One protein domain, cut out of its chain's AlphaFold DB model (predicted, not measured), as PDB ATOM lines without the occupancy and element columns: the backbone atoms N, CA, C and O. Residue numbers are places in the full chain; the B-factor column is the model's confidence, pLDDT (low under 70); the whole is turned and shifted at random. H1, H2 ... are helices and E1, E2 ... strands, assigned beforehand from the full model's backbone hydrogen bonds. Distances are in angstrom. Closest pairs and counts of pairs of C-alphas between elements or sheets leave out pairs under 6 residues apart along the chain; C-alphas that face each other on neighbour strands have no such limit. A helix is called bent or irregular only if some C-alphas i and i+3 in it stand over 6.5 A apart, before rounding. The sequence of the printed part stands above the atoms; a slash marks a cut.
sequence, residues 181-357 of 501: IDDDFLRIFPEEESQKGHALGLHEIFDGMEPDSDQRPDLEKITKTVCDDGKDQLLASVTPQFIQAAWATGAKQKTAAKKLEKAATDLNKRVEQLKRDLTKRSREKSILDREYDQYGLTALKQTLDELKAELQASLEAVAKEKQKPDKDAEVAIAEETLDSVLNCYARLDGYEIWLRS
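Overview. This is residues 181 to 357 of the 501 residues of the protein "Putative type I restriction enzymeP M protein" of Planctomycetes bacterium TBK1r (UniProt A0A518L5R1). A long helical hairpin, H5 and H6, makes an elongated body, with the bent helix H4 and the shorter H7 packed over one side of it. At one end lies a small head of H1, H2, E1 and H3, and E2 lies at that end too, apart from the other named elements. The printed part has 177 residues, ordered H1 H2 E1 H3 H4 H5 H6 H7 E2, mostly helix; E1 and E2 pair with no named strand. It is loose, with a radius of gyration of the C-alphas of 19.4 A and spans of 65 by 34 by 25 A.

Along the chain. H1, residues 183 to 186, begins at C-alpha (266.905, 225.431, 205.274). H2, residues 190 to 195, is irregular: C-alphas 191 and 194 are 7.8 A apart. E1 is residues 199 to 201 and H3 202 to 205. H4, residues 219 to 250, was assigned as one helix by its hydrogen bonds but is bent: C-alphas 237 and 240 are 7.2 A apart. Its arms are H4a, 219 to 237, 27.2 A, and H4b, 240 to 250. H5, 256 to 284, is 41.7 A long; H6, 295 to 321, is 39.2 A; H7 is 335 to 346. E2, 351 to 356, ends at (275.287, 253.481, 207.122).

Arrangement. In the hairpin H5 and H6 touch at a shallow tilt of 22 degrees, closest at C-alphas 271 and 308, 6.6 A. H4a touches H7, opposite ways at 9 degrees, a shallow tilt, closest at C-alphas 230 and 341, 5.4 A. H4b touches H5, closest at C-alphas 250 and 259, 4.3 A. Helix packing is mostly crossed, with 2 of 7 touching pairs at a shallow tilt. Every O i to N i+4 pair is within hydrogen-bond range in H4a, H4b, H5 and H7, 22 of 23 in H6, and 0 of 2 in H2, where 2 of 3 O i to N i+3 pairs are; H1 and H3 are too short for an i+4 pair.

Size, cuts and confidence. The farthest C-alphas, 254 and 357, are 66.6 A apart. The printed part has no cut. The links H3 to H4 and H6 to H7 are long. Residues 212 to 215, 289, 291 to 292 and 321 to 332 have pLDDT under 70.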
ATOM      1  N   ILE A 181     269.329 232.935 203.964       92.50
ATOM      2  CA  ILE A 181     268.590 231.937 203.191       92.50
ATOM      3  C   ILE A 181     269.076 230.553 203.630       92.50
ATOM      4  O   ILE A 181     269.995 229.968 203.050       92.50
ATOM      5  N   ASP A 182     268.508 230.091 204.743       91.56
ATOM      6  CA  ASP A 182     268.765 228.805 205.393       91.56
ATOM      7  C   ASP A 182     267.680 227.760 205.063       91.56
ATOM      8  O   ASP A 182     266.680 228.056 204.410       91.56
ATOM      9  N   ASP A 183     267.873 226.514 205.508       91.56
ATOM     10  CA  ASP A 183     266.905 225.431 205.274       91.56
ATOM     11  C   ASP A 183     265.517 225.742 205.875       91.56
ATOM     12  O   ASP A 183     264.492 225.334 205.326       91.56
ATOM     13  N   ASP A 184     265.465 226.503 206.974       88.19
ATOM     14  CA  ASP A 184     264.212 226.912 207.613       88.19
ATOM     15  C   ASP A 184     263.450 227.953 206.783       88.19
ATOM     16  O   ASP A 184     262.222 227.893 206.699       88.19
ATOM     17  N   PHE A 185     264.161 228.906 206.175       90.06
ATOM     18  CA  PHE A 185     263.608 229.870 205.231       90.06
ATOM     19  C   PHE A 185     263.103 229.172 203.965       90.06
ATOM     20  O   PHE A 185     261.959 229.385 203.570       90.06
ATOM     21  N   LEU A 186     263.909 228.278 203.390       92.19
ATOM     22  CA  LEU A 186     263.582 227.543 202.161       92.19
ATOM     23  C   LEU A 186     262.417 226.563 202.340       92.19
ATOM     24  O   LEU A 186     261.705 226.247 201.391       92.19
ATOM     25  N   ARG A 187     262.146 226.123 203.573       90.44
ATOM     26  CA  ARG A 187     260.927 225.369 203.900       90.44
ATOM     27  C   ARG A 187     259.646 226.186 203.681       90.44
ATOM     28  O   ARG A 187     258.595 225.594 203.445       90.44
ATOM     29  N   ILE A 188     259.722 227.513 203.808       89.69
ATOM     30  CA  ILE A 188     258.599 228.444 203.615       89.69
ATOM     31  C   ILE A 188     258.593 228.979 202.175       89.69
ATOM     32  O   ILE A 188     257.526 229.039 201.569       89.69
ATOM     33  N   PHE A 189     259.776 229.306 201.642       92.31
ATOM     34  CA  PHE A 189     259.995 229.889 200.313       92.31
ATOM     35  C   PHE A 189     260.953 229.016 199.476       92.31
ATOM     36  O   PHE A 189     262.121 229.372 199.291       92.31
ATOM     37  N   PRO A 190     260.513 227.833 199.010       93.38
ATOM     38  CA  PRO A 190     261.361 226.906 198.251       93.38
ATOM     39  C   PRO A 190     261.815 227.457 196.890       93.38
ATOM     40  O   PRO A 190     262.786 226.964 196.316       93.38
ATOM     41  N   GLU A 191     261.126 228.467 196.360       93.19
ATOM     42  CA  GLU A 191     261.483 229.176 195.132       93.19
ATOM     43  C   GLU A 191     262.861 229.862 195.202       93.19
ATOM     44  O   GLU A 191     263.538 229.968 194.179       93.19
ATOM     45  N   GLU A 192     263.336 230.211 196.404       92.25
ATOM     46  CA  GLU A 192     264.594 230.938 196.622       92.25
ATOM     47  C   GLU A 192     265.832 230.036 196.822       92.25
ATOM     48  O   GLU A 192     266.905 230.508 197.208       92.25
ATOM     49  N   GLU A 193     265.746 228.728 196.531       92.69
ATOM     50  CA  GLU A 193     266.852 227.761 196.731       92.69
ATOM     51  C   GLU A 193     268.152 228.182 196.022       92.69
ATOM     52  O   GLU A 193     269.254 227.900 196.498       92.69
ATOM     53  N   SER A 194     268.043 228.902 194.901       93.88
ATOM     54  CA  SER A 194     269.204 229.398 194.151       93.88
ATOM     55  C   SER A 194     270.104 230.340 194.961       93.88
ATOM     56  O   SER A 194     271.301 230.438 194.683       93.88
ATOM     57  N   GLN A 195     269.550 230.987 195.987       92.12
ATOM     58  CA  GLN A 195     270.229 231.970 196.820       92.12
ATOM     59  C   GLN A 195     270.689 231.387 198.171       92.12
ATOM     60  O   GLN A 195     271.183 232.119 199.034       92.12
ATOM     61  N   LYS A 196     270.587 230.066 198.371       94.75
ATOM     62  CA  LYS A 196     270.945 229.393 199.627       94.75
ATOM     63  C   LYS A 196     272.329 229.776 200.152       94.75
ATOM     64  O   LYS A 196     273.325 229.747 199.429       94.75
ATOM     65  N   GLY A 197     272.386 230.097 201.441       93.19
ATOM     66  CA  GLY A 197     273.605 230.498 202.145       93.19
ATOM     67  C   GLY A 197     273.955 231.986 202.041       93.19
ATOM     68  O   GLY A 197     274.879 232.418 202.732       93.19
ATOM     69  N   HIS A 198     273.234 232.778 201.241       94.19
ATOM     70  CA  HIS A 198     273.403 234.231 201.214       94.19
ATOM     71  C   HIS A 198     272.643 234.899 202.368       94.19
ATOM     72  O   HIS A 198     271.645 234.376 202.871       94.19
ATOM     73  N   ALA A 199     273.140 236.061 202.789       93.69
ATOM     74  CA  ALA A 199     272.452 236.978 203.687       93.69
ATOM     75  C   ALA A 199     272.096 238.221 202.875       93.69
ATOM     76  O   ALA A 199     273.008 238.909 202.419       93.69
ATOM     77  N   LEU A 200     270.803 238.456 202.669       91.88
ATOM     78  CA  LEU A 200     270.291 239.487 201.765       91.88
ATOM     79  C   LEU A 200     269.249 240.352 202.471       91.88
ATOM     80  O   LEU A 200     268.620 239.919 203.448       91.88
ATOM     81  N   GLY A 201     269.070 241.574 201.974       90.50
ATOM     82  CA  GLY A 201     267.975 242.440 202.400       90.50
ATOM     83  C   GLY A 201     266.632 241.866 201.953       90.50
ATOM     84  O   GLY A 201     266.537 241.280 200.880       90.50
ATOM     85  N   LEU A 202     265.560 242.046 202.734       89.56
ATOM     86  CA  LEU A 202     264.229 241.541 202.344       89.56
ATOM     87  C   LEU A 202     263.784 242.056 200.965       89.56
ATOM     88  O   LEU A 202     263.157 241.323 200.208       89.56
ATOM     89  N   HIS A 203     264.158 243.295 200.645       86.94
ATOM     90  CA  HIS A 203     263.878 243.940 199.366       86.94
ATOM     91  C   HIS A 203     264.643 243.337 198.174       86.94
ATOM     92  O   HIS A 203     264.253 243.560 197.037       86.94
ATOM     93  N   GLU A 204     265.725 242.594 198.424       88.50
ATOM     94  CA  GLU A 204     266.500 241.884 197.396       88.50
ATOM     95  C   GLU A 204     265.990 240.453 197.183       88.50
ATOM     96  O   GLU A 204     266.273 239.841 196.156       88.50
ATOM     97  N   ILE A 205     265.273 239.911 198.171       89.75
ATOM     98  CA  ILE A 205     264.734 238.549 198.152       89.75
ATOM     99  C   ILE A 205     263.355 238.525 197.491       89.75
ATOM    100  O   ILE A 205     263.046 237.601 196.750       89.75
ATOM    101  N   PHE A 206     262.505 239.513 197.787       87.88
ATOM    102  CA  PHE A 206     261.109 239.508 197.359       87.88
ATOM    103  C   PHE A 206     260.799 240.650 196.389       87.88
ATOM    104  O   PHE A 206     260.932 241.824 196.739       87.88
ATOM    105  N   ASP A 207     260.276 240.287 195.219       81.50
ATOM    106  CA  ASP A 207     259.753 241.233 194.231       81.50
ATOM    107  C   ASP A 207     258.640 242.120 194.823       81.50
ATOM    108  O   ASP A 207     257.798 241.664 195.610       81.50
ATOM    109  N   GLY A 208     258.595 243.389 194.411       76.69
ATOM    110  CA  GLY A 208     257.594 244.366 194.856       76.69
ATOM    111  C   GLY A 208     257.908 245.028 196.201       76.69
ATOM    112  O   GLY A 208     257.116 245.842 196.684       76.69
ATOM    113  N   MET A 209     259.050 244.697 196.810       77.88
ATOM    114  CA  MET A 209     259.591 245.370 197.995       77.88
ATOM    115  C   MET A 209     260.717 246.352 197.651       77.88
ATOM    116  O   MET A 209     261.356 246.890 198.560       77.88
ATOM    117  N   GLU A 210     260.975 246.593 196.364       74.31
ATOM    118  CA  GLU A 210     262.018 247.514 195.939       74.31
ATOM    119  C   GLU A 210     261.665 248.967 196.310       74.31
ATOM    120  O   GLU A 210     260.495 249.370 196.311       74.31
ATOM    121  N   PRO A 211     262.668 249.802 196.619       71.69
ATOM    122  CA  PRO A 211     262.452 251.236 196.752       71.69
ATOM    123  C   PRO A 211     261.974 251.854 195.423       71.69
ATOM    124  O   PRO A 211     262.382 251.435 194.344       71.69
ATOM    125  N   ASP A 212     261.146 252.909 195.486       67.12
ATOM    126  CA  ASP A 212     260.560 253.568 194.294       67.12
ATOM    127  C   ASP A 212     261.605 254.192 193.334       67.12
ATOM    128  O   ASP A 212     261.260 254.643 192.241       67.12
ATOM    129  N   SER A 213     262.870 254.306 193.753       69.06
ATOM    130  CA  SER A 213     263.988 254.891 192.993       69.06
ATOM    131  C   SER A 213     265.333 254.433 193.588       69.06
ATOM    132  O   SER A 213     265.330 253.593 194.481       69.06
ATOM    133  N   ASP A 214     266.465 255.050 193.206       61.66
ATOM    134  CA  ASP A 214     267.798 254.892 193.848       61.66
ATOM    135  C   ASP A 214     267.835 255.290 195.352       61.66
ATOM    136  O   ASP A 214     268.895 255.478 195.956       61.66
ATOM    137  N   GLN A 215     266.669 255.488 195.964       67.81
ATOM    138  CA  GLN A 215     266.487 255.728 197.383       67.81
ATOM    139  C   GLN A 215     266.631 254.433 198.184       67.81
ATOM    140  O   GLN A 215     266.557 253.320 197.674       67.81
ATOM    141  N   ARG A 216     266.854 254.594 199.486       79.56
ATOM    142  CA  ARG A 216     267.010 253.474 200.414       79.56
ATOM    143  C   ARG A 216     265.676 252.759 200.634       79.56
ATOM    144  O   ARG A 216     264.639 253.425 200.601       79.56
ATOM    145  N   PRO A 217     265.697 251.447 200.919       78.88
ATOM    146  CA  PRO A 217     264.491 250.720 201.275       78.88
ATOM    147  C   PRO A 217     263.882 251.305 202.553       78.88
ATOM    148  O   PRO A 217     264.546 251.417 203.585       78.88
ATOM    149  N   ASP A 218     262.612 251.697 202.465       82.50
ATOM    150  CA  ASP A 218     261.829 252.181 203.598       82.50
ATOM    151  C   ASP A 218     261.101 250.999 204.238       82.50
ATOM    152  O   ASP A 218     260.145 250.453 203.681       82.50
ATOM    153  N   LEU A 219     261.566 250.607 205.424       83.25
ATOM    154  CA  LEU A 219     261.018 249.470 206.146       83.25
ATOM    155  C   LEU A 219     259.536 249.653 206.502       83.25
ATOM    156  O   LEU A 219     258.790 248.678 206.469       83.25
ATOM    157  N   GLU A 220     259.086 250.867 206.830       85.31
ATOM    158  CA  GLU A 220     257.675 251.104 207.157       85.31
ATOM    159  C   GLU A 220     256.802 250.921 205.921       85.31
ATOM    160  O   GLU A 220     255.745 250.287 205.987       85.31
ATOM    161  N   LYS A 221     257.277 251.423 204.777       85.31
ATOM    162  CA  LYS A 221     256.589 251.261 203.500       85.31
ATOM    163  C   LYS A 221     256.543 249.795 203.064       85.31
ATOM    164  O   LYS A 221     255.467 249.320 202.720       85.31
ATOM    165  N   ILE A 222     257.666 249.074 203.137       85.00
ATOM    166  CA  ILE A 222     257.741 247.639 202.814       85.00
ATOM    167  C   ILE A 222     256.775 246.844 203.698       85.00
ATOM    168  O   ILE A 222     255.961 246.071 203.190       85.00
ATOM    169  N   THR A 223     256.810 247.069 205.014       88.06
ATOM    170  CA  THR A 223     255.899 246.407 205.957       88.06
ATOM    171  C   THR A 223     254.446 246.697 205.621       88.06
ATOM    172  O   THR A 223     253.625 245.781 205.623       88.06
ATOM    173  N   LYS A 224     254.124 247.949 205.292       88.75
ATOM    174  CA  LYS A 224     252.773 248.334 204.902       88.75
ATOM    175  C   LYS A 224     252.314 247.612 203.635       88.75
ATOM    176  O   LYS A 224     251.231 247.042 203.665       88.75
ATOM    177  N   THR A 225     253.132 247.570 202.583       88.06
ATOM    178  CA  THR A 225     252.803 246.857 201.335       88.06
ATOM    179  C   THR A 225     252.467 245.389 201.608       88.06
ATOM    180  O   THR A 225     251.428 244.900 201.179       88.06
ATOM    181  N   VAL A 226     253.291 244.695 202.401       88.44
ATOM    182  CA  VAL A 226     253.052 243.280 202.738       88.44
ATOM    183  C   VAL A 226     251.793 243.088 203.585       88.44
ATOM    184  O   VAL A 226     251.047 242.124 203.386       88.44
ATOM    185  N   CYS A 227     251.548 243.987 204.540       90.44
ATOM    186  CA  CYS A 227     250.335 243.964 205.349       90.44
ATOM    187  C   CYS A 227     249.084 244.187 204.495       90.44
ATOM    188  O   CYS A 227     248.115 243.452 204.678       90.44
ATOM    189  N   ASP A 228     249.113 245.151 203.571       89.69
ATOM    190  CA  ASP A 228     248.009 245.466 202.663       89.69
ATOM    191  C   ASP A 228     247.715 244.265 201.741       89.69
ATOM    192  O   ASP A 228     246.577 243.796 201.697       89.69
ATOM    193  N   ASP A 229     248.740 243.649 201.137       87.75
ATOM    194  CA  ASP A 229     248.593 242.439 200.311       87.75
ATOM    195  C   ASP A 229     247.963 241.273 201.094       87.75
ATOM    196  O   ASP A 229     247.022 240.612 200.639       87.75
ATOM    197  N   GLY A 230     248.466 241.009 202.304       88.50
ATOM    198  CA  GLY A 230     247.938 239.954 203.169       88.50
ATOM    199  C   GLY A 230     246.507 240.239 203.641       88.50
ATOM    200  O   GLY A 230     245.700 239.314 203.785       88.50
ATOM    201  N   LYS A 231     246.176 241.512 203.882       90.00
ATOM    202  CA  LYS A 231     244.837 241.971 204.269       90.00
ATOM    203  C   LYS A 231     243.841 241.804 203.134       90.00
ATOM    204  O   LYS A 231     242.765 241.256 203.369       90.00
ATOM    205  N   ASP A 232     244.205 242.202 201.921       89.75
ATOM    206  CA  ASP A 232     243.357 242.102 200.736       89.75
ATOM    207  C   ASP A 232     243.055 240.640 200.390       89.75
ATOM    208  O   ASP A 232     241.899 240.284 200.140       89.75
ATOM    209  N   GLN A 233     244.055 239.755 200.488       87.81
ATOM    210  CA  GLN A 233     243.856 238.307 200.344       87.81
ATOM    211  C   GLN A 233     242.866 237.751 201.381       87.81
ATOM    212  O   GLN A 233     241.975 236.958 201.042       87.81
ATOM    213  N   LEU A 234     242.985 238.176 202.645       87.69
ATOM    214  CA  LEU A 234     242.052 237.791 203.705       87.69
ATOM    215  C   LEU A 234     240.648 238.344 203.450       87.69
ATOM    216  O   LEU A 234     239.680 237.589 203.515       87.69
ATOM    217  N   LEU A 235     240.512 239.631 203.133       87.31
ATOM    218  CA  LEU A 235     239.226 240.269 202.861       87.31
ATOM    219  C   LEU A 235     238.506 239.593 201.700       87.31
ATOM    220  O   LEU A 235     237.333 239.248 201.850       87.31
ATOM    221  N   ALA A 236     239.188 239.350 200.582       85.94
ATOM    222  CA  ALA A 236     238.600 238.693 199.419       85.94
ATOM    223  C   ALA A 236     238.033 237.307 199.768       85.94
ATOM    224  O   ALA A 236     236.945 236.936 199.321       85.94
ATOM    225  N   SER A 237     238.739 236.569 200.623       83.75
ATOM    226  CA  SER A 237     238.395 235.190 200.979       83.75
ATOM    227  C   SER A 237     237.323 235.103 202.069       83.75
ATOM    228  O   SER A 237     236.459 234.226 202.049       83.75
ATOM    229  N   VAL A 238     237.369 236.019 203.037       85.94
ATOM    230  CA  VAL A 238     236.595 235.951 204.281       85.94
ATOM    231  C   VAL A 238     235.314 236.780 204.207       85.94
ATOM    232  O   VAL A 238     234.284 236.360 204.739       85.94
ATOM    233  N   THR A 239     235.343 237.938 203.539       84.50
ATOM    234  CA  THR A 239     234.243 238.920 203.559       84.50
ATOM    235  C   THR A 239     232.904 238.339 203.099       84.50
ATOM    236  O   THR A 239     231.936 238.449 203.861       84.50
ATOM    237  N   PRO A 240     232.800 237.661 201.934       81.69
ATOM    238  CA  PRO A 240     231.520 237.124 201.472       81.69
ATOM    239  C   PRO A 240     230.952 236.085 202.446       81.69
ATOM    240  O   PRO A 240     229.786 236.157 202.838       81.69
ATOM    241  N   GLN A 241     231.807 235.169 202.908       82.19
ATOM    242  CA  GLN A 241     231.417 234.055 203.770       82.19
ATOM    243  C   GLN A 241     230.997 234.533 205.168       82.19
ATOM    244  O   GLN A 241     229.989 234.087 205.723       82.19
ATOM    245  N   PHE A 242     231.760 235.457 205.756       86.56
ATOM    246  CA  PHE A 242     231.536 235.911 207.126       86.56
ATOM    247  C   PHE A 242     230.320 236.823 207.223       86.56
ATOM    248  O   PHE A 242     229.520 236.654 208.146       86.56
ATOM    249  N   ILE A 243     230.135 237.741 206.267       84.19
ATOM    250  CA  ILE A 243     228.960 238.619 206.241       84.19
ATOM    251  C   ILE A 243     227.689 237.798 206.024       84.19
ATOM    252  O   ILE A 243     226.721 237.971 206.766       84.19
ATOM    253  N   GLN A 244     227.691 236.862 205.070       81.38
ATOM    254  CA  GLN A 244     226.548 235.984 204.809       81.38
ATOM    255  C   GLN A 244     226.173 235.164 206.049       81.38
ATOM    256  O   GLN A 244     225.009 235.157 206.465       81.38
ATOM    257  N   ALA A 245     227.153 234.517 206.683       81.50
ATOM    258  CA  ALA A 245     226.916 233.684 207.855       81.50
ATOM    259  C   ALA A 245     226.452 234.505 209.075       81.50
ATOM    260  O   ALA A 245     225.509 234.111 209.771       81.50
ATOM    261  N   ALA A 246     227.051 235.676 209.303       85.12
ATOM    262  CA  ALA A 246     226.643 236.595 210.362       85.12
ATOM    263  C   ALA A 246     225.211 237.111 210.143       85.12
ATOM    264  O   ALA A 246     224.390 237.117 211.070       85.12
ATOM    265  N   TRP A 247     224.873 237.484 208.905       81.94
ATOM    266  CA  TRP A 247     223.542 237.964 208.541       81.94
ATOM    267  C   TRP A 247     222.471 236.882 208.696       81.94
ATOM    268  O   TRP A 247     221.396 237.153 209.236       81.94
ATOM    269  N   ALA A 248     222.766 235.637 208.307       81.81
ATOM    270  CA  ALA A 248     221.867 234.498 208.495       81.81
ATOM    271  C   ALA A 248     221.556 234.244 209.983       81.81
ATOM    272  O   ALA A 248     220.405 233.978 210.352       81.81
ATOM    273  N   THR A 249     222.555 234.388 210.857       82.12
ATOM    274  CA  THR A 249     222.382 234.296 212.315       82.12
ATOM    275  C   THR A 249     221.515 235.437 212.857       82.12
ATOM    276  O   THR A 249     220.609 235.203 213.665       82.12
ATOM    277  N   GLY A 250     221.751 236.665 212.387       80.12
ATOM    278  CA  GLY A 250     220.980 237.852 212.761       80.12
ATOM    279  C   GLY A 250     219.528 237.818 212.280       80.12
ATOM    280  O   GLY A 250     218.630 238.218 213.021       80.12
ATOM    281  N   ALA A 251     219.263 237.272 211.088       76.56
ATOM    282  CA  ALA A 251     217.951 237.266 210.427       76.56
ATOM    283  C   ALA A 251     216.816 236.632 211.253       76.56
ATOM    284  O   ALA A 251     215.650 236.971 211.043       76.56
ATOM    285  N   LYS A 252     217.152 235.775 212.227       74.38
ATOM    286  CA  LYS A 252     216.213 235.134 213.167       74.38
ATOM    287  C   LYS A 252     215.595 236.107 214.189       74.38
ATOM    288  O   LYS A 252     214.669 235.730 214.903       74.38
ATOM    289  N   GLN A 253     216.099 237.340 214.294       82.44
ATOM    290  CA  GLN A 253     215.638 238.337 215.267       82.44
ATOM    291  C   GLN A 253     214.459 239.185 214.764       82.44
ATOM    292  O   GLN A 253     214.282 239.402 213.568       82.44
ATOM    293  N   LYS A 254     213.648 239.699 215.702       78.00
ATOM    294  CA  LYS A 254     212.384 240.401 215.395       78.00
ATOM    295  C   LYS A 254     212.562 241.840 214.895       78.00
ATOM    296  O   LYS A 254     211.793 242.276 214.046       78.00
ATOM    297  N   THR A 255     213.548 242.583 215.402       82.81
ATOM    298  CA  THR A 255     213.760 244.007 215.070       82.81
ATOM    299  C   THR A 255     215.067 244.210 214.312       82.81
ATOM    300  O   THR A 255     216.030 243.487 214.551       82.81
ATOM    301  N   ALA A 256     215.125 245.209 213.424       78.31
ATOM    302  CA  ALA A 256     216.328 245.512 212.639       78.31
ATOM    303  C   ALA A 256     217.564 245.769 213.524       78.31
ATOM    304  O   ALA A 256     218.623 245.212 213.257       78.31
ATOM    305  N   ALA A 257     217.398 246.501 214.632       82.38
ATOM    306  CA  ALA A 257     218.466 246.739 215.605       82.38
ATOM    307  C   ALA A 257     219.012 245.432 216.213       82.38
ATOM    308  O   ALA A 257     220.219 245.212 216.220       82.38
ATOM    309  N   LYS A 258     218.131 244.508 216.630       83.50
ATOM    310  CA  LYS A 258     218.549 243.210 217.188       83.50
ATOM    311  C   LYS A 258     219.143 242.273 216.136       83.50
ATOM    312  O   LYS A 258     219.977 241.438 216.476       83.50
ATOM    313  N   LYS A 259     218.713 242.382 214.869       83.56
ATOM    314  CA  LYS A 259     219.317 241.637 213.750       83.56
ATOM    315  C   LYS A 259     220.779 242.040 213.574       83.56
ATOM    316  O   LYS A 259     221.631 241.159 213.532       83.56
ATOM    317  N   LEU A 260     221.048 243.347 213.534       84.06
ATOM    318  CA  LEU A 260     222.397 243.887 213.371       84.06
ATOM    319  C   LEU A 260     223.286 243.576 214.581       84.06
ATOM    320  O   LEU A 260     224.383 243.064 214.407       84.06
ATOM    321  N   GLU A 261     222.788 243.775 215.803       88.38
ATOM    322  CA  GLU A 261     223.520 243.467 217.041       88.38
ATOM    323  C   GLU A 261     223.937 241.987 217.111       88.38
ATOM    324  O   GLU A 261     225.086 241.646 217.418       88.38
ATOM    325  N   LYS A 262     223.010 241.078 216.774       87.62
ATOM    326  CA  LYS A 262     223.291 239.641 216.786       87.62
ATOM    327  C   LYS A 262     224.246 239.232 215.665       87.62
ATOM    328  O   LYS A 262     225.110 238.393 215.917       87.62
ATOM    329  N   ALA A 263     224.107 239.818 214.474       86.06
ATOM    330  CA  ALA A 263     225.023 239.598 213.359       86.06
ATOM    331  C   ALA A 263     226.439 240.096 213.692       86.06
ATOM    332  O   ALA A 263     227.392 239.346 213.527       86.06
ATOM    333  N   ALA A 264     226.579 241.294 214.265       88.12
ATOM    334  CA  ALA A 264     227.867 241.845 214.687       88.12
ATOM    335  C   ALA A 264     228.541 240.974 215.765       88.12
ATOM    336  O   ALA A 264     229.745 240.725 215.721       88.12
ATOM    337  N   THR A 265     227.757 240.442 216.710       90.12
ATOM    338  CA  THR A 265     228.267 239.507 217.727       90.12
ATOM    339  C   THR A 265     228.773 238.198 217.107       90.12
ATOM    340  O   THR A 265     229.803 237.678 217.537       90.12
ATOM    341  N   ASP A 266     228.057 237.643 216.125       88.06
ATOM    342  CA  ASP A 266     228.470 236.421 215.417       88.06
ATOM    343  C   ASP A 266     229.724 236.662 214.569       88.06
ATOM    344  O   ASP A 266     230.674 235.884 214.643       88.06
ATOM    345  N   LEU A 267     229.766 237.786 213.848       89.12
ATOM    346  CA  LEU A 267     230.920 238.221 213.068       89.12
ATOM    347  C   LEU A 267     232.173 238.328 213.944       89.12
ATOM    348  O   LEU A 267     233.199 237.738 213.618       89.12
ATOM    349  N   ASN A 268     232.071 238.988 215.101       89.62
ATOM    350  CA  ASN A 268     233.182 239.091 216.044       89.62
ATOM    351  C   ASN A 268     233.684 237.712 216.488       89.62
ATOM    352  O   ASN A 268     234.885 237.473 216.490       89.62
ATOM    353  N   LYS A 269     232.787 236.770 216.809       90.25
ATOM    354  CA  LYS A 269     233.194 235.403 217.180       90.25
ATOM    355  C   LYS A 269     233.938 234.684 216.057       90.25
ATOM    356  O   LYS A 269     234.872 233.942 216.348       90.25
ATOM    357  N   ARG A 270     233.535 234.897 214.801       88.75
ATOM    358  CA  ARG A 270     234.188 234.313 213.621       88.75
ATOM    359  C   ARG A 270     235.571 234.905 213.387       88.75
ATOM    360  O   ARG A 270     236.504 234.147 213.168       88.75
ATOM    361  N   VAL A 271     235.722 236.222 213.522       88.94
ATOM    362  CA  VAL A 271     237.032 236.890 213.437       88.94
ATOM    363  C   VAL A 271     237.970 236.398 214.545       88.94
ATOM    364  O   VAL A 271     239.106 236.029 214.265       88.94
ATOM    365  N   GLU A 272     237.493 236.275 215.788       90.12
ATOM    366  CA  GLU A 272     238.303 235.715 216.885       90.12
ATOM    367  C   GLU A 272     238.617 234.220 216.696       90.12
ATOM    368  O   GLU A 272     239.597 233.711 217.241       90.12
ATOM    369  N   GLN A 273     237.773 233.476 215.976       89.31
ATOM    370  CA  GLN A 273     238.066 232.093 215.598       89.31
ATOM    371  C   GLN A 273     239.156 232.050 214.523       89.31
ATOM    372  O   GLN A 273     240.152 231.370 214.729       89.31
ATOM    373  N   LEU A 274     239.038 232.861 213.468       89.00
ATOM    374  CA  LEU A 274     240.053 232.999 212.422       89.00
ATOM    375  C   LEU A 274     241.419 233.391 213.000       89.00
ATOM    376  O   LEU A 274     242.432 232.785 212.663       89.00
ATOM    377  N   LYS A 275     241.447 234.352 213.931       89.62
ATOM    378  CA  LYS A 275     242.665 234.757 214.647       89.62
ATOM    379  C   LYS A 275     243.306 233.581 215.387       89.62
ATOM    380  O   LYS A 275     244.523 233.403 215.328       89.62
ATOM    381  N   ARG A 276     242.499 232.754 216.061       88.62
ATOM    382  CA  ARG A 276     242.971 231.543 216.752       88.62
ATOM    383  C   ARG A 276     243.468 230.483 215.773       88.62
ATOM    384  O   ARG A 276     244.515 229.899 216.035       88.62
ATOM    385  N   ASP A 277     242.772 230.283 214.661       88.50
ATOM    386  CA  ASP A 277     243.117 229.281 213.652       88.50
ATOM    387  C   ASP A 277     244.426 229.641 212.934       88.50
ATOM    388  O   ASP A 277     245.330 228.811 212.877       88.50
ATOM    389  N   LEU A 278     244.594 230.898 212.502       89.12
ATOM    390  CA  LEU A 278     245.845 231.401 211.917       89.12
ATOM    391  C   LEU A 278     247.013 231.310 212.904       89.12
ATOM    392  O   LEU A 278     248.091 230.838 212.551       89.12
ATOM    393  N   THR A 279     246.796 231.693 214.167       86.25
ATOM    394  CA  THR A 279     247.841 231.599 215.201       86.25
ATOM    395  C   THR A 279     248.229 230.143 215.475       86.25
ATOM    396  O   THR A 279     249.411 229.834 215.621       86.25
ATOM    397  N   LYS A 280     247.252 229.228 215.546       88.88
ATOM    398  CA  LYS A 280     247.495 227.791 215.742       88.88
ATOM    399  C   LYS A 280     248.269 227.210 214.562       88.88
ATOM    400  O   LYS A 280     249.288 226.561 214.774       88.88
ATOM    401  N   ARG A 281     247.831 227.507 213.338       89.25
ATOM    402  CA  ARG A 281     248.447 227.022 212.100       89.25
ATOM    403  C   ARG A 281     249.872 227.540 211.923       89.25
ATOM    404  O   ARG A 281     250.760 226.764 211.586       89.25
ATOM    405  N   SER A 282     250.111 228.812 212.248       88.56
ATOM    406  CA  SER A 282     251.451 229.405 212.267       88.56
ATOM    407  C   SER A 282     252.421 228.635 213.166       88.56
ATOM    408  O   SER A 282     253.577 228.457 212.792       88.56
ATOM    409  N   ARG A 283     251.963 228.164 214.335       86.00
ATOM    410  CA  ARG A 283     252.778 227.365 215.268       86.00
ATOM    411  C   ARG A 283     252.984 225.940 214.774       86.00
ATOM    412  O   ARG A 283     254.106 225.454 214.772       86.00
ATOM    413  N   GLU A 284     251.913 225.286 214.323       87.44
ATOM    414  CA  GLU A 284     251.952 223.903 213.822       87.44
ATOM    415  C   GLU A 284     252.887 223.741 212.623       87.44
ATOM    416  O   GLU A 284     253.575 222.730 212.509       87.44
ATOM    417  N   LYS A 285     252.932 224.749 211.748       85.25
ATOM    418  CA  LYS A 285     253.830 224.777 210.591       85.25
ATOM    419  C   LYS A 285     255.134 225.528 210.854       85.25
ATOM    420  O   LYS A 285     255.996 225.548 209.978       85.25
ATOM    421  N   SER A 286     255.300 226.125 212.032       83.06
ATOM    422  CA  SER A 286     256.455 226.953 212.408       83.06
ATOM    423  C   SER A 286     256.788 228.017 211.346       83.06
ATOM    424  O   SER A 286     257.935 228.130 210.927       83.06
ATOM    425  N   ILE A 287     255.771 228.736 210.853       83.88
ATOM    426  CA  ILE A 287     255.919 229.749 209.788       83.88
ATOM    427  C   ILE A 287     256.343 231.100 210.385       83.88
ATOM    428  O   ILE A 287     257.361 231.642 209.975       83.88
ATOM    429  N   LEU A 288     255.599 231.603 211.384       81.00
ATOM    430  CA  LEU A 288     255.858 232.886 212.078       81.00
ATOM    431  C   LEU A 288     256.256 232.707 213.556       81.00
ATOM    432  O   LEU A 288     256.098 233.618 214.369       81.00
ATOM    433  N   ASP A 289     256.661 231.498 213.951       67.19
ATOM    434  CA  ASP A 289     256.967 231.148 215.347       67.19
ATOM    435  C   ASP A 289     258.481 231.048 215.566       67.19
ATOM    436  O   ASP A 289     259.007 230.003 215.945       67.19
ATOM    437  N   ARG A 290     259.206 232.132 215.253       70.44
ATOM    438  CA  ARG A 290     260.645 232.223 215.520       70.44
ATOM    439  C   ARG A 290     260.888 232.737 216.942       70.44
ATOM    440  O   ARG A 290     260.311 233.726 217.386       70.44
ATOM    441  N   GLU A 291     261.780 232.050 217.660       66.94
ATOM    442  CA  GLU A 291     262.080 232.300 219.080       66.94
ATOM    443  C   GLU A 291     262.609 233.728 219.334       66.94
ATOM    444  O   GLU A 291     262.342 234.312 220.382       66.94
ATOM    445  N   TYR A 292     263.294 234.313 218.345       68.56
ATOM    446  CA  TYR A 292     263.986 235.603 218.462       68.56
ATOM    447  C   TYR A 292     263.472 236.693 217.512       68.56
ATOM    448  O   TYR A 292     263.990 237.809 217.544       68.56
ATOM    449  N   ASP A 293     262.462 236.403 216.688       81.44
ATOM    450  CA  ASP A 293     261.852 237.382 215.790       81.44
ATOM    451  C   ASP A 293     260.366 237.080 215.588       81.44
ATOM    452  O   ASP A 293     259.986 235.999 215.156       81.44
ATOM    453  N   GLN A 294     259.518 238.042 215.947       85.06
ATOM    454  CA  GLN A 294     258.058 237.934 215.850       85.06
ATOM    455  C   GLN A 294     257.480 239.100 215.050       85.06
ATOM    456  O   GLN A 294     256.345 239.523 215.296       85.06
ATOM    457  N   TYR A 295     258.269 239.675 214.143       89.38
ATOM    458  CA  TYR A 295     257.871 240.864 213.404       89.38
ATOM    459  C   TYR A 295     256.657 240.577 212.514       89.38
ATOM    460  O   TYR A 295     255.623 241.231 212.672       89.38
ATOM    461  N   GLY A 296     256.717 239.534 211.681       89.69
ATOM    462  CA  GLY A 296     255.606 239.091 210.841       89.69
ATOM    463  C   GLY A 296     254.383 238.670 211.656       89.69
ATOM    464  O   GLY A 296     253.256 239.040 211.330       89.69
ATOM    465  N   LEU A 297     254.579 237.985 212.790       88.81
ATOM    466  CA  LEU A 297     253.481 237.627 213.698       88.81
ATOM    467  C   LEU A 297     252.804 238.857 214.326       88.81
ATOM    468  O   LEU A 297     251.591 238.858 214.546       88.81
ATOM    469  N   THR A 298     253.578 239.887 214.664       90.25
ATOM    470  CA  THR A 298     253.059 241.139 215.233       90.25
ATOM    471  C   THR A 298     252.286 241.923 214.181       90.25
ATOM    472  O   THR A 298     251.160 242.338 214.456       90.25
ATOM    473  N   ALA A 299     252.837 242.026 212.969       91.19
ATOM    474  CA  ALA A 299     252.172 242.612 211.811       91.19
ATOM    475  C   ALA A 299     250.837 241.906 211.512       91.19
ATOM    476  O   ALA A 299     249.796 242.554 211.468       91.19
ATOM    477  N   LEU A 300     250.824 240.566 211.462       91.81
ATOM    478  CA  LEU A 300     249.601 239.777 211.270       91.81
ATOM    479  C   LEU A 300     248.541 240.074 212.340       91.81
ATOM    480  O   LEU A 300     247.360 240.223 212.026       91.81
ATOM    481  N   LYS A 301     248.932 240.149 213.620       89.88
ATOM    482  CA  LYS A 301     247.992 240.458 214.711       89.88
ATOM    483  C   LYS A 301     247.362 241.838 214.538       89.88
ATOM    484  O   LYS A 301     246.158 241.952 214.747       89.88
ATOM    485  N   GLN A 302     248.159 242.835 214.155       90.81
ATOM    486  CA  GLN A 302     247.678 244.188 213.889       90.81
ATOM    487  C   GLN A 302     246.701 244.198 212.706       90.81
ATOM    488  O   GLN A 302     245.586 244.697 212.850       90.81
ATOM    489  N   THR A 303     247.048 243.550 211.592       90.38
ATOM    490  CA  THR A 303     246.160 243.471 210.426       90.38
ATOM    491  C   THR A 303     244.842 242.762 210.737       90.38
ATOM    492  O   THR A 303     243.787 243.181 210.271       90.38
ATOM    493  N   LEU A 304     244.856 241.709 211.560       89.06
ATOM    494  CA  LEU A 304     243.629 241.020 211.984       89.06
ATOM    495  C   LEU A 304     242.717 241.904 212.850       89.06
ATOM    496  O   LEU A 304     241.492 241.753 212.803       89.06
ATOM    497  N   ASP A 305     243.290 242.819 213.634       88.25
ATOM    498  CA  ASP A 305     242.519 243.782 214.420       88.25
ATOM    499  C   ASP A 305     241.902 244.870 213.513       88.25
ATOM    500  O   ASP A 305     240.750 245.255 213.723       88.25
ATOM    501  N   GLU A 306     242.596 245.290 212.449       89.25
ATOM    502  CA  GLU A 306     242.048 246.182 211.414       89.25
ATOM    503  C   GLU A 306     240.953 245.512 210.569       89.25
ATOM    504  O   GLU A 306     239.891 246.097 210.338       89.25
ATOM    505  N   LEU A 307     241.163 244.250 210.178       89.31
ATOM    506  CA  LEU A 307     240.206 243.429 209.427       89.31
ATOM    507  C   LEU A 307     238.839 243.384 210.124       89.31
ATOM    508  O   LEU A 307     237.785 243.441 209.488       89.31
ATOM    509  N   LYS A 308     238.844 243.308 211.459       88.50
ATOM    510  CA  LYS A 308     237.629 243.322 212.277       88.50
ATOM    511  C   LYS A 308     236.805 244.591 212.061       88.50
ATOM    512  O   LYS A 308     235.583 244.496 211.953       88.50
ATOM    513  N   ALA A 309     237.454 245.753 212.008       89.31
ATOM    514  CA  ALA A 309     236.785 247.037 211.820       89.31
ATOM    515  C   ALA A 309     236.167 247.146 210.415       89.31
ATOM    516  O   ALA A 309     235.018 247.565 210.270       89.31
ATOM    517  N   GLU A 310     236.880 246.692 209.385       89.06
ATOM    518  CA  GLU A 310     236.403 246.740 207.997       89.06
ATOM    519  C   GLU A 310     235.258 245.764 207.717       89.06
ATOM    520  O   GLU A 310     234.279 246.116 207.049       89.06
ATOM    521  N   LEU A 311     235.312 244.557 208.287       88.12
ATOM    522  CA  LEU A 311     234.210 243.599 208.202       88.12
ATOM    523  C   LEU A 311     232.954 244.110 208.921       88.12
ATOM    524  O   LEU A 311     231.839 243.886 208.446       88.12
ATOM    525  N   GLN A 312     233.109 244.812 210.049       88.19
ATOM    526  CA  GLN A 312     231.988 245.458 210.739       88.19
ATOM    527  C   GLN A 312     231.364 246.565 209.882       88.19
ATOM    528  O   GLN A 312     230.145 246.576 209.708       88.19
ATOM    529  N   ALA A 313     232.182 247.438 209.287       88.00
ATOM    530  CA  ALA A 313     231.706 248.482 208.377       88.00
ATOM    531  C   ALA A 313     230.967 247.890 207.161       88.00
ATOM    532  O   ALA A 313     229.891 248.361 206.784       88.00
ATOM    533  N   SER A 314     231.495 246.801 206.600       85.62
ATOM    534  CA  SER A 314     230.880 246.082 205.480       85.62
ATOM    535  C   SER A 314     229.540 245.439 205.864       85.62
ATOM    536  O   SER A 314     228.568 245.525 205.111       85.62
ATOM    537  N   LEU A 315     229.430 244.855 207.063       85.31
ATOM    538  CA  LEU A 315     228.168 244.315 207.585       85.31
ATOM    539  C   LEU A 315     227.100 245.410 207.742       85.31
ATOM    540  O   LEU A 315     225.929 245.192 207.418       85.31
ATOM    541  N   GLU A 316     227.487 246.592 208.226       85.25
ATOM    542  CA  GLU A 316     226.585 247.741 208.339       85.25
ATOM    543  C   GLU A 316     226.131 248.275 206.976       85.25
ATOM    544  O   GLU A 316     224.970 248.671 206.832       85.25
ATOM    545  N   ALA A 317     227.011 248.277 205.972       84.38
ATOM    546  CA  ALA A 317     226.672 248.668 204.605       84.38
ATOM    547  C   ALA A 317     225.622 247.722 203.997       84.38
ATOM    548  O   ALA A 317     224.564 248.175 203.553       84.38
ATOM    549  N   VAL A 318     225.831 246.404 204.106       79.44
ATOM    550  CA  VAL A 318     224.865 245.389 203.644       79.44
ATOM    551  C   VAL A 318     223.513 245.533 204.349       79.44
ATOM    552  O   VAL A 318     222.455 245.395 203.728       79.44
ATOM    553  N   ALA A 319     223.515 245.886 205.639       74.88
ATOM    554  CA  ALA A 319     222.287 246.144 206.385       74.88
ATOM    555  C   ALA A 319     221.484 247.345 205.849       74.88
ATOM    556  O   ALA A 319     220.251 247.341 205.932       74.88
ATOM    557  N   LYS A 320     222.167 248.359 205.301       74.62
ATOM    558  CA  LYS A 320     221.557 249.566 204.717       74.62
ATOM    559  C   LYS A 320     221.014 249.314 203.307       74.62
ATOM    560  O   LYS A 320     219.948 249.832 202.975       74.62
ATOM    561  N   GLU A 321     221.684 248.487 202.508       65.50
ATOM    562  CA  GLU A 321     221.378 248.299 201.079       65.50
ATOM    563  C   GLU A 321     220.227 247.321 200.767       65.50
ATOM    564  O   GLU A 321     219.819 247.193 199.613       65.50
ATOM    565  N   LYS A 322     219.627 246.654 201.767       55.19
ATOM    566  CA  LYS A 322     218.519 245.676 201.597       55.19
ATOM    567  C   LYS A 322     218.807 244.524 200.607       55.19
ATOM    568  O   LYS A 322     217.867 243.827 200.216       55.19
ATOM    569  N   GLN A 323     220.057 244.260 200.229       53.62
ATOM    570  CA  GLN A 323     220.400 243.071 199.445       53.62
ATOM    571  C   GLN A 323     220.411 241.823 200.340       53.62
ATOM    572  O   GLN A 323     220.937 241.826 201.453       53.62
ATOM    573  N   LYS A 324     219.764 240.746 199.875       54.16
ATOM    574  CA  LYS A 324     219.808 239.432 200.530       54.16
ATOM    575  C   LYS A 324     221.076 238.713 200.065       54.16
ATOM    576  O   LYS A 324     221.196 238.516 198.859       54.16
ATOM    577  N   PRO A 325     221.963 238.286 200.974       54.06
ATOM    578  CA  PRO A 325     223.050 237.397 200.595       54.06
ATOM    579  C   PRO A 325     222.484 236.036 200.147       54.06
ATOM    580  O   PRO A 325     221.417 235.622 200.620       54.06
ATOM    581  N   ASP A 326     223.171 235.391 199.202       50.25
ATOM    582  CA  ASP A 326     222.771 234.123 198.577       50.25
ATOM    583  C   ASP A 326     222.663 232.981 199.613       50.25
ATOM    584  O   ASP A 326     223.128 233.118 200.745       50.25
ATOM    585  N   LYS A 327     221.982 231.872 199.301       48.28
ATOM    586  CA  LYS A 327     221.612 230.851 200.309       48.28
ATOM    587  C   LYS A 327     222.599 229.694 200.483       48.28
ATOM    588  O   LYS A 327     222.575 229.091 201.554       48.28
ATOM    589  N   ASP A 328     223.468 229.432 199.511       44.47
ATOM    590  CA  ASP A 328     224.210 228.165 199.430       44.47
ATOM    591  C   ASP A 328     225.728 228.375 199.281       44.47
ATOM    592  O   ASP A 328     226.294 228.141 198.217       44.47
ATOM    593  N   ALA A 329     226.411 228.808 200.347       48.50
ATOM    594  CA  ALA A 329     227.877 228.811 200.384       48.50
ATOM    595  C   ALA A 329     228.395 228.116 201.650       48.50
ATOM    596  O   ALA A 329     228.029 228.479 202.773       48.50
ATOM    597  N   GLU A 330     229.243 227.104 201.467       49.25
ATOM    598  CA  GLU A 330     230.032 226.508 202.544       49.25
ATOM    599  C   GLU A 330     230.984 227.556 203.140       49.25
ATOM    600  O   GLU A 330     231.656 228.298 202.429       49.25
ATOM    601  N   VAL A 331     231.021 227.624 204.473       56.03
ATOM    602  CA  VAL A 331     231.701 228.673 205.259       56.03
ATOM    603  C   VAL A 331     233.099 228.206 205.684       56.03
ATOM    604  O   VAL A 331     233.480 228.326 206.849       56.03
ATOM    605  N   ALA A 332     233.829 227.573 204.768       66.06
ATOM    606  CA  ALA A 332     235.179 227.087 205.019       66.06
ATOM    607  C   ALA A 332     236.171 227.878 204.162       66.06
ATOM    608  O   ALA A 332     236.083 227.894 202.935       66.06
ATOM    609  N   ILE A 333     237.121 228.539 204.822       72.62
ATOM    610  CA  ILE A 333     238.255 229.172 204.147       72.62
ATOM    611  C   ILE A 333     239.207 228.049 203.740       72.62
ATOM    612  O   ILE A 333     239.540 227.199 204.569       72.62
ATOM    613  N   ALA A 334     239.628 228.034 202.475       81.06
ATOM    614  CA  ALA A 334     240.561 227.030 201.989       81.06
ATOM    615  C   ALA A 334     241.881 227.099 202.771       81.06
ATOM    616  O   ALA A 334     242.429 228.174 203.021       81.06
ATOM    617  N   GLU A 335     242.399 225.935 203.151       81.12
ATOM    618  CA  GLU A 335     243.645 225.829 203.910       81.12
ATOM    619  C   GLU A 335     244.842 226.458 203.183       81.12
ATOM    620  O   GLU A 335     245.679 227.097 203.820       81.12
ATOM    621  N   GLU A 336     244.878 226.329 201.856       83.62
ATOM    622  CA  GLU A 336     245.894 226.922 200.979       83.62
ATOM    623  C   GLU A 336     245.893 228.454 201.056       83.62
ATOM    624  O   GLU A 336     246.950 229.080 201.078       83.62
ATOM    625  N   THR A 337     244.716 229.074 201.179       84.31
ATOM    626  CA  THR A 337     244.585 230.526 201.347       84.31
ATOM    627  C   THR A 337     245.170 230.982 202.678       84.31
ATOM    628  O   THR A 337     245.862 231.994 202.733       84.31
ATOM    629  N   LEU A 338     244.925 230.233 203.757       86.38
ATOM    630  CA  LEU A 338     245.488 230.555 205.071       86.38
ATOM    631  C   LEU A 338     247.016 230.421 205.069       86.38
ATOM    632  O   LEU A 338     247.691 231.251 205.670       86.38
ATOM    633  N   ASP A 339     247.556 229.409 204.384       89.00
ATOM    634  CA  ASP A 339     249.003 229.243 204.218       89.00
ATOM    635  C   ASP A 339     249.620 230.372 203.386       89.00
ATOM    636  O   ASP A 339     250.627 230.936 203.800       89.00
ATOM    637  N   SER A 340     248.988 230.755 202.271       89.00
ATOM    638  CA  SER A 340     249.418 231.889 201.441       89.00
ATOM    639  C   SER A 340     249.499 233.179 202.255       89.00
ATOM    640  O   SER A 340     250.512 233.873 202.222       89.00
ATOM    641  N   VAL A 341     248.467 233.464 203.054       90.25
ATOM    642  CA  VAL A 341     248.447 234.636 203.934       90.25
ATOM    643  C   VAL A 341     249.585 234.561 204.951       90.25
ATOM    644  O   VAL A 341     250.322 235.528 205.101       90.25
ATOM    645  N   LEU A 342     249.769 233.426 205.638       91.50
ATOM    646  CA  LEU A 342     250.861 233.265 206.607       91.50
ATOM    647  C   LEU A 342     252.241 233.442 205.955       91.50
ATOM    648  O   LEU A 342     253.100 234.099 206.542       91.50
ATOM    649  N   ASN A 343     252.431 232.922 204.741       91.19
ATOM    650  CA  ASN A 343     253.665 233.084 203.979       91.19
ATOM    651  C   ASN A 343     253.911 234.549 203.594       91.19
ATOM    652  O   ASN A 343     255.049 234.993 203.690       91.19
ATOM    653  N   CYS A 344     252.877 235.331 203.250       90.62
ATOM    654  CA  CYS A 344     253.028 236.774 203.023       90.62
ATOM    655  C   CYS A 344     253.644 237.471 204.245       90.62
ATOM    656  O   CYS A 344     254.653 238.156 204.110       90.62
ATOM    657  N   TYR A 345     253.116 237.240 205.451       92.06
ATOM    658  CA  TYR A 345     253.682 237.837 206.671       92.06
ATOM    659  C   TYR A 345     255.067 237.281 207.023       92.06
ATOM    660  O   TYR A 345     255.876 237.998 207.610       92.06
ATOM    661  N   ALA A 346     255.371 236.038 206.636       91.50
ATOM    662  CA  ALA A 346     256.678 235.423 206.874       91.50
ATOM    663  C   ALA A 346     257.797 236.091 206.067       91.50
ATOM    664  O   ALA A 346     258.966 235.978 206.449       91.50
ATOM    665  N   ARG A 347     257.445 236.827 204.998       91.06
ATOM    666  CA  ARG A 347     258.386 237.658 204.237       91.06
ATOM    667  C   ARG A 347     258.993 238.767 205.093       91.06
ATOM    668  O   ARG A 347     260.113 239.172 204.831       91.06
ATOM    669  N   LEU A 348     258.283 239.230 206.126       90.31
ATOM    670  CA  LEU A 348     258.758 240.290 207.021       90.31
ATOM    671  C   LEU A 348     259.689 239.783 208.131       90.31
ATOM    672  O   LEU A 348     260.373 240.583 208.775       90.31
ATOM    673  N   ASP A 349     259.725 238.477 208.390       89.88
ATOM    674  CA  ASP A 349     260.602 237.911 209.415       89.88
ATOM    675  C   ASP A 349     262.076 237.971 208.951       89.88
ATOM    676  O   ASP A 349     262.396 237.748 207.784       89.88
ATOM    677  N   GLY A 350     262.995 238.269 209.866       88.19
ATOM    678  CA  GLY A 350     264.408 238.539 209.615       88.19
ATOM    679  C   GLY A 350     265.100 239.217 210.802       88.19
ATOM    680  O   GLY A 350     264.577 239.300 211.911       88.19
ATOM    681  N   TYR A 351     266.303 239.723 210.570       88.19
ATOM    682  CA  TYR A 351     267.076 240.471 211.555       88.19
ATOM    683  C   TYR A 351     267.065 241.949 211.190       88.19
ATOM    684  O   TYR A 351     267.364 242.310 210.053       88.19
ATOM    685  N   GLU A 352     266.733 242.807 212.153       88.06
ATOM    686  CA  GLU A 352     266.905 244.249 211.992       88.06
ATOM    687  C   GLU A 352     268.392 244.586 212.119       88.06
ATOM    688  O   GLU A 352     269.007 244.338 213.161       88.06
ATOM    689  N   ILE A 353     268.964 245.153 211.061       89.19
ATOM    690  CA  ILE A 353     270.338 245.634 211.042       89.19
ATOM    691  C   ILE A 353     270.375 247.135 210.775       89.19
ATOM    692  O   ILE A 353     269.508 247.702 210.109       89.19
ATOM    693  N   TRP A 354     271.411 247.778 211.302       87.56
ATOM    694  CA  TRP A 354     271.714 249.173 211.023       87.56
ATOM    695  C   TRP A 354     272.747 249.259 209.911       87.56
ATOM    696  O   TRP A 354     273.863 248.755 210.054       87.56
ATOM    697  N   LEU A 355     272.386 249.935 208.829       88.25
ATOM    698  CA  LEU A 355     273.296 250.282 207.748       88.25
ATOM    699  C   LEU A 355     273.683 251.755 207.840       88.25
ATOM    700  O   LEU A 355     273.022 252.552 208.513       88.25
ATOM    701  N   ARG A 356     274.790 252.107 207.184       88.69
ATOM    702  CA  ARG A 356     275.287 253.481 207.122       88.69
ATOM    703  C   ARG A 356     275.736 253.855 205.722       88.69
ATOM    704  O   ARG A 356     276.215 253.003 204.974       88.69
ATOM    705  N   SER A 357     275.679 255.145 205.405       88.06
ATOM    706  CA  SER A 357     276.279 255.663 204.180       88.06
ATOM    707  C   SER A 357     277.799 255.479 204.211       88.06
ATOM    708  O   SER A 357     278.441 255.539 205.266       88.06
TER     709      SER A 357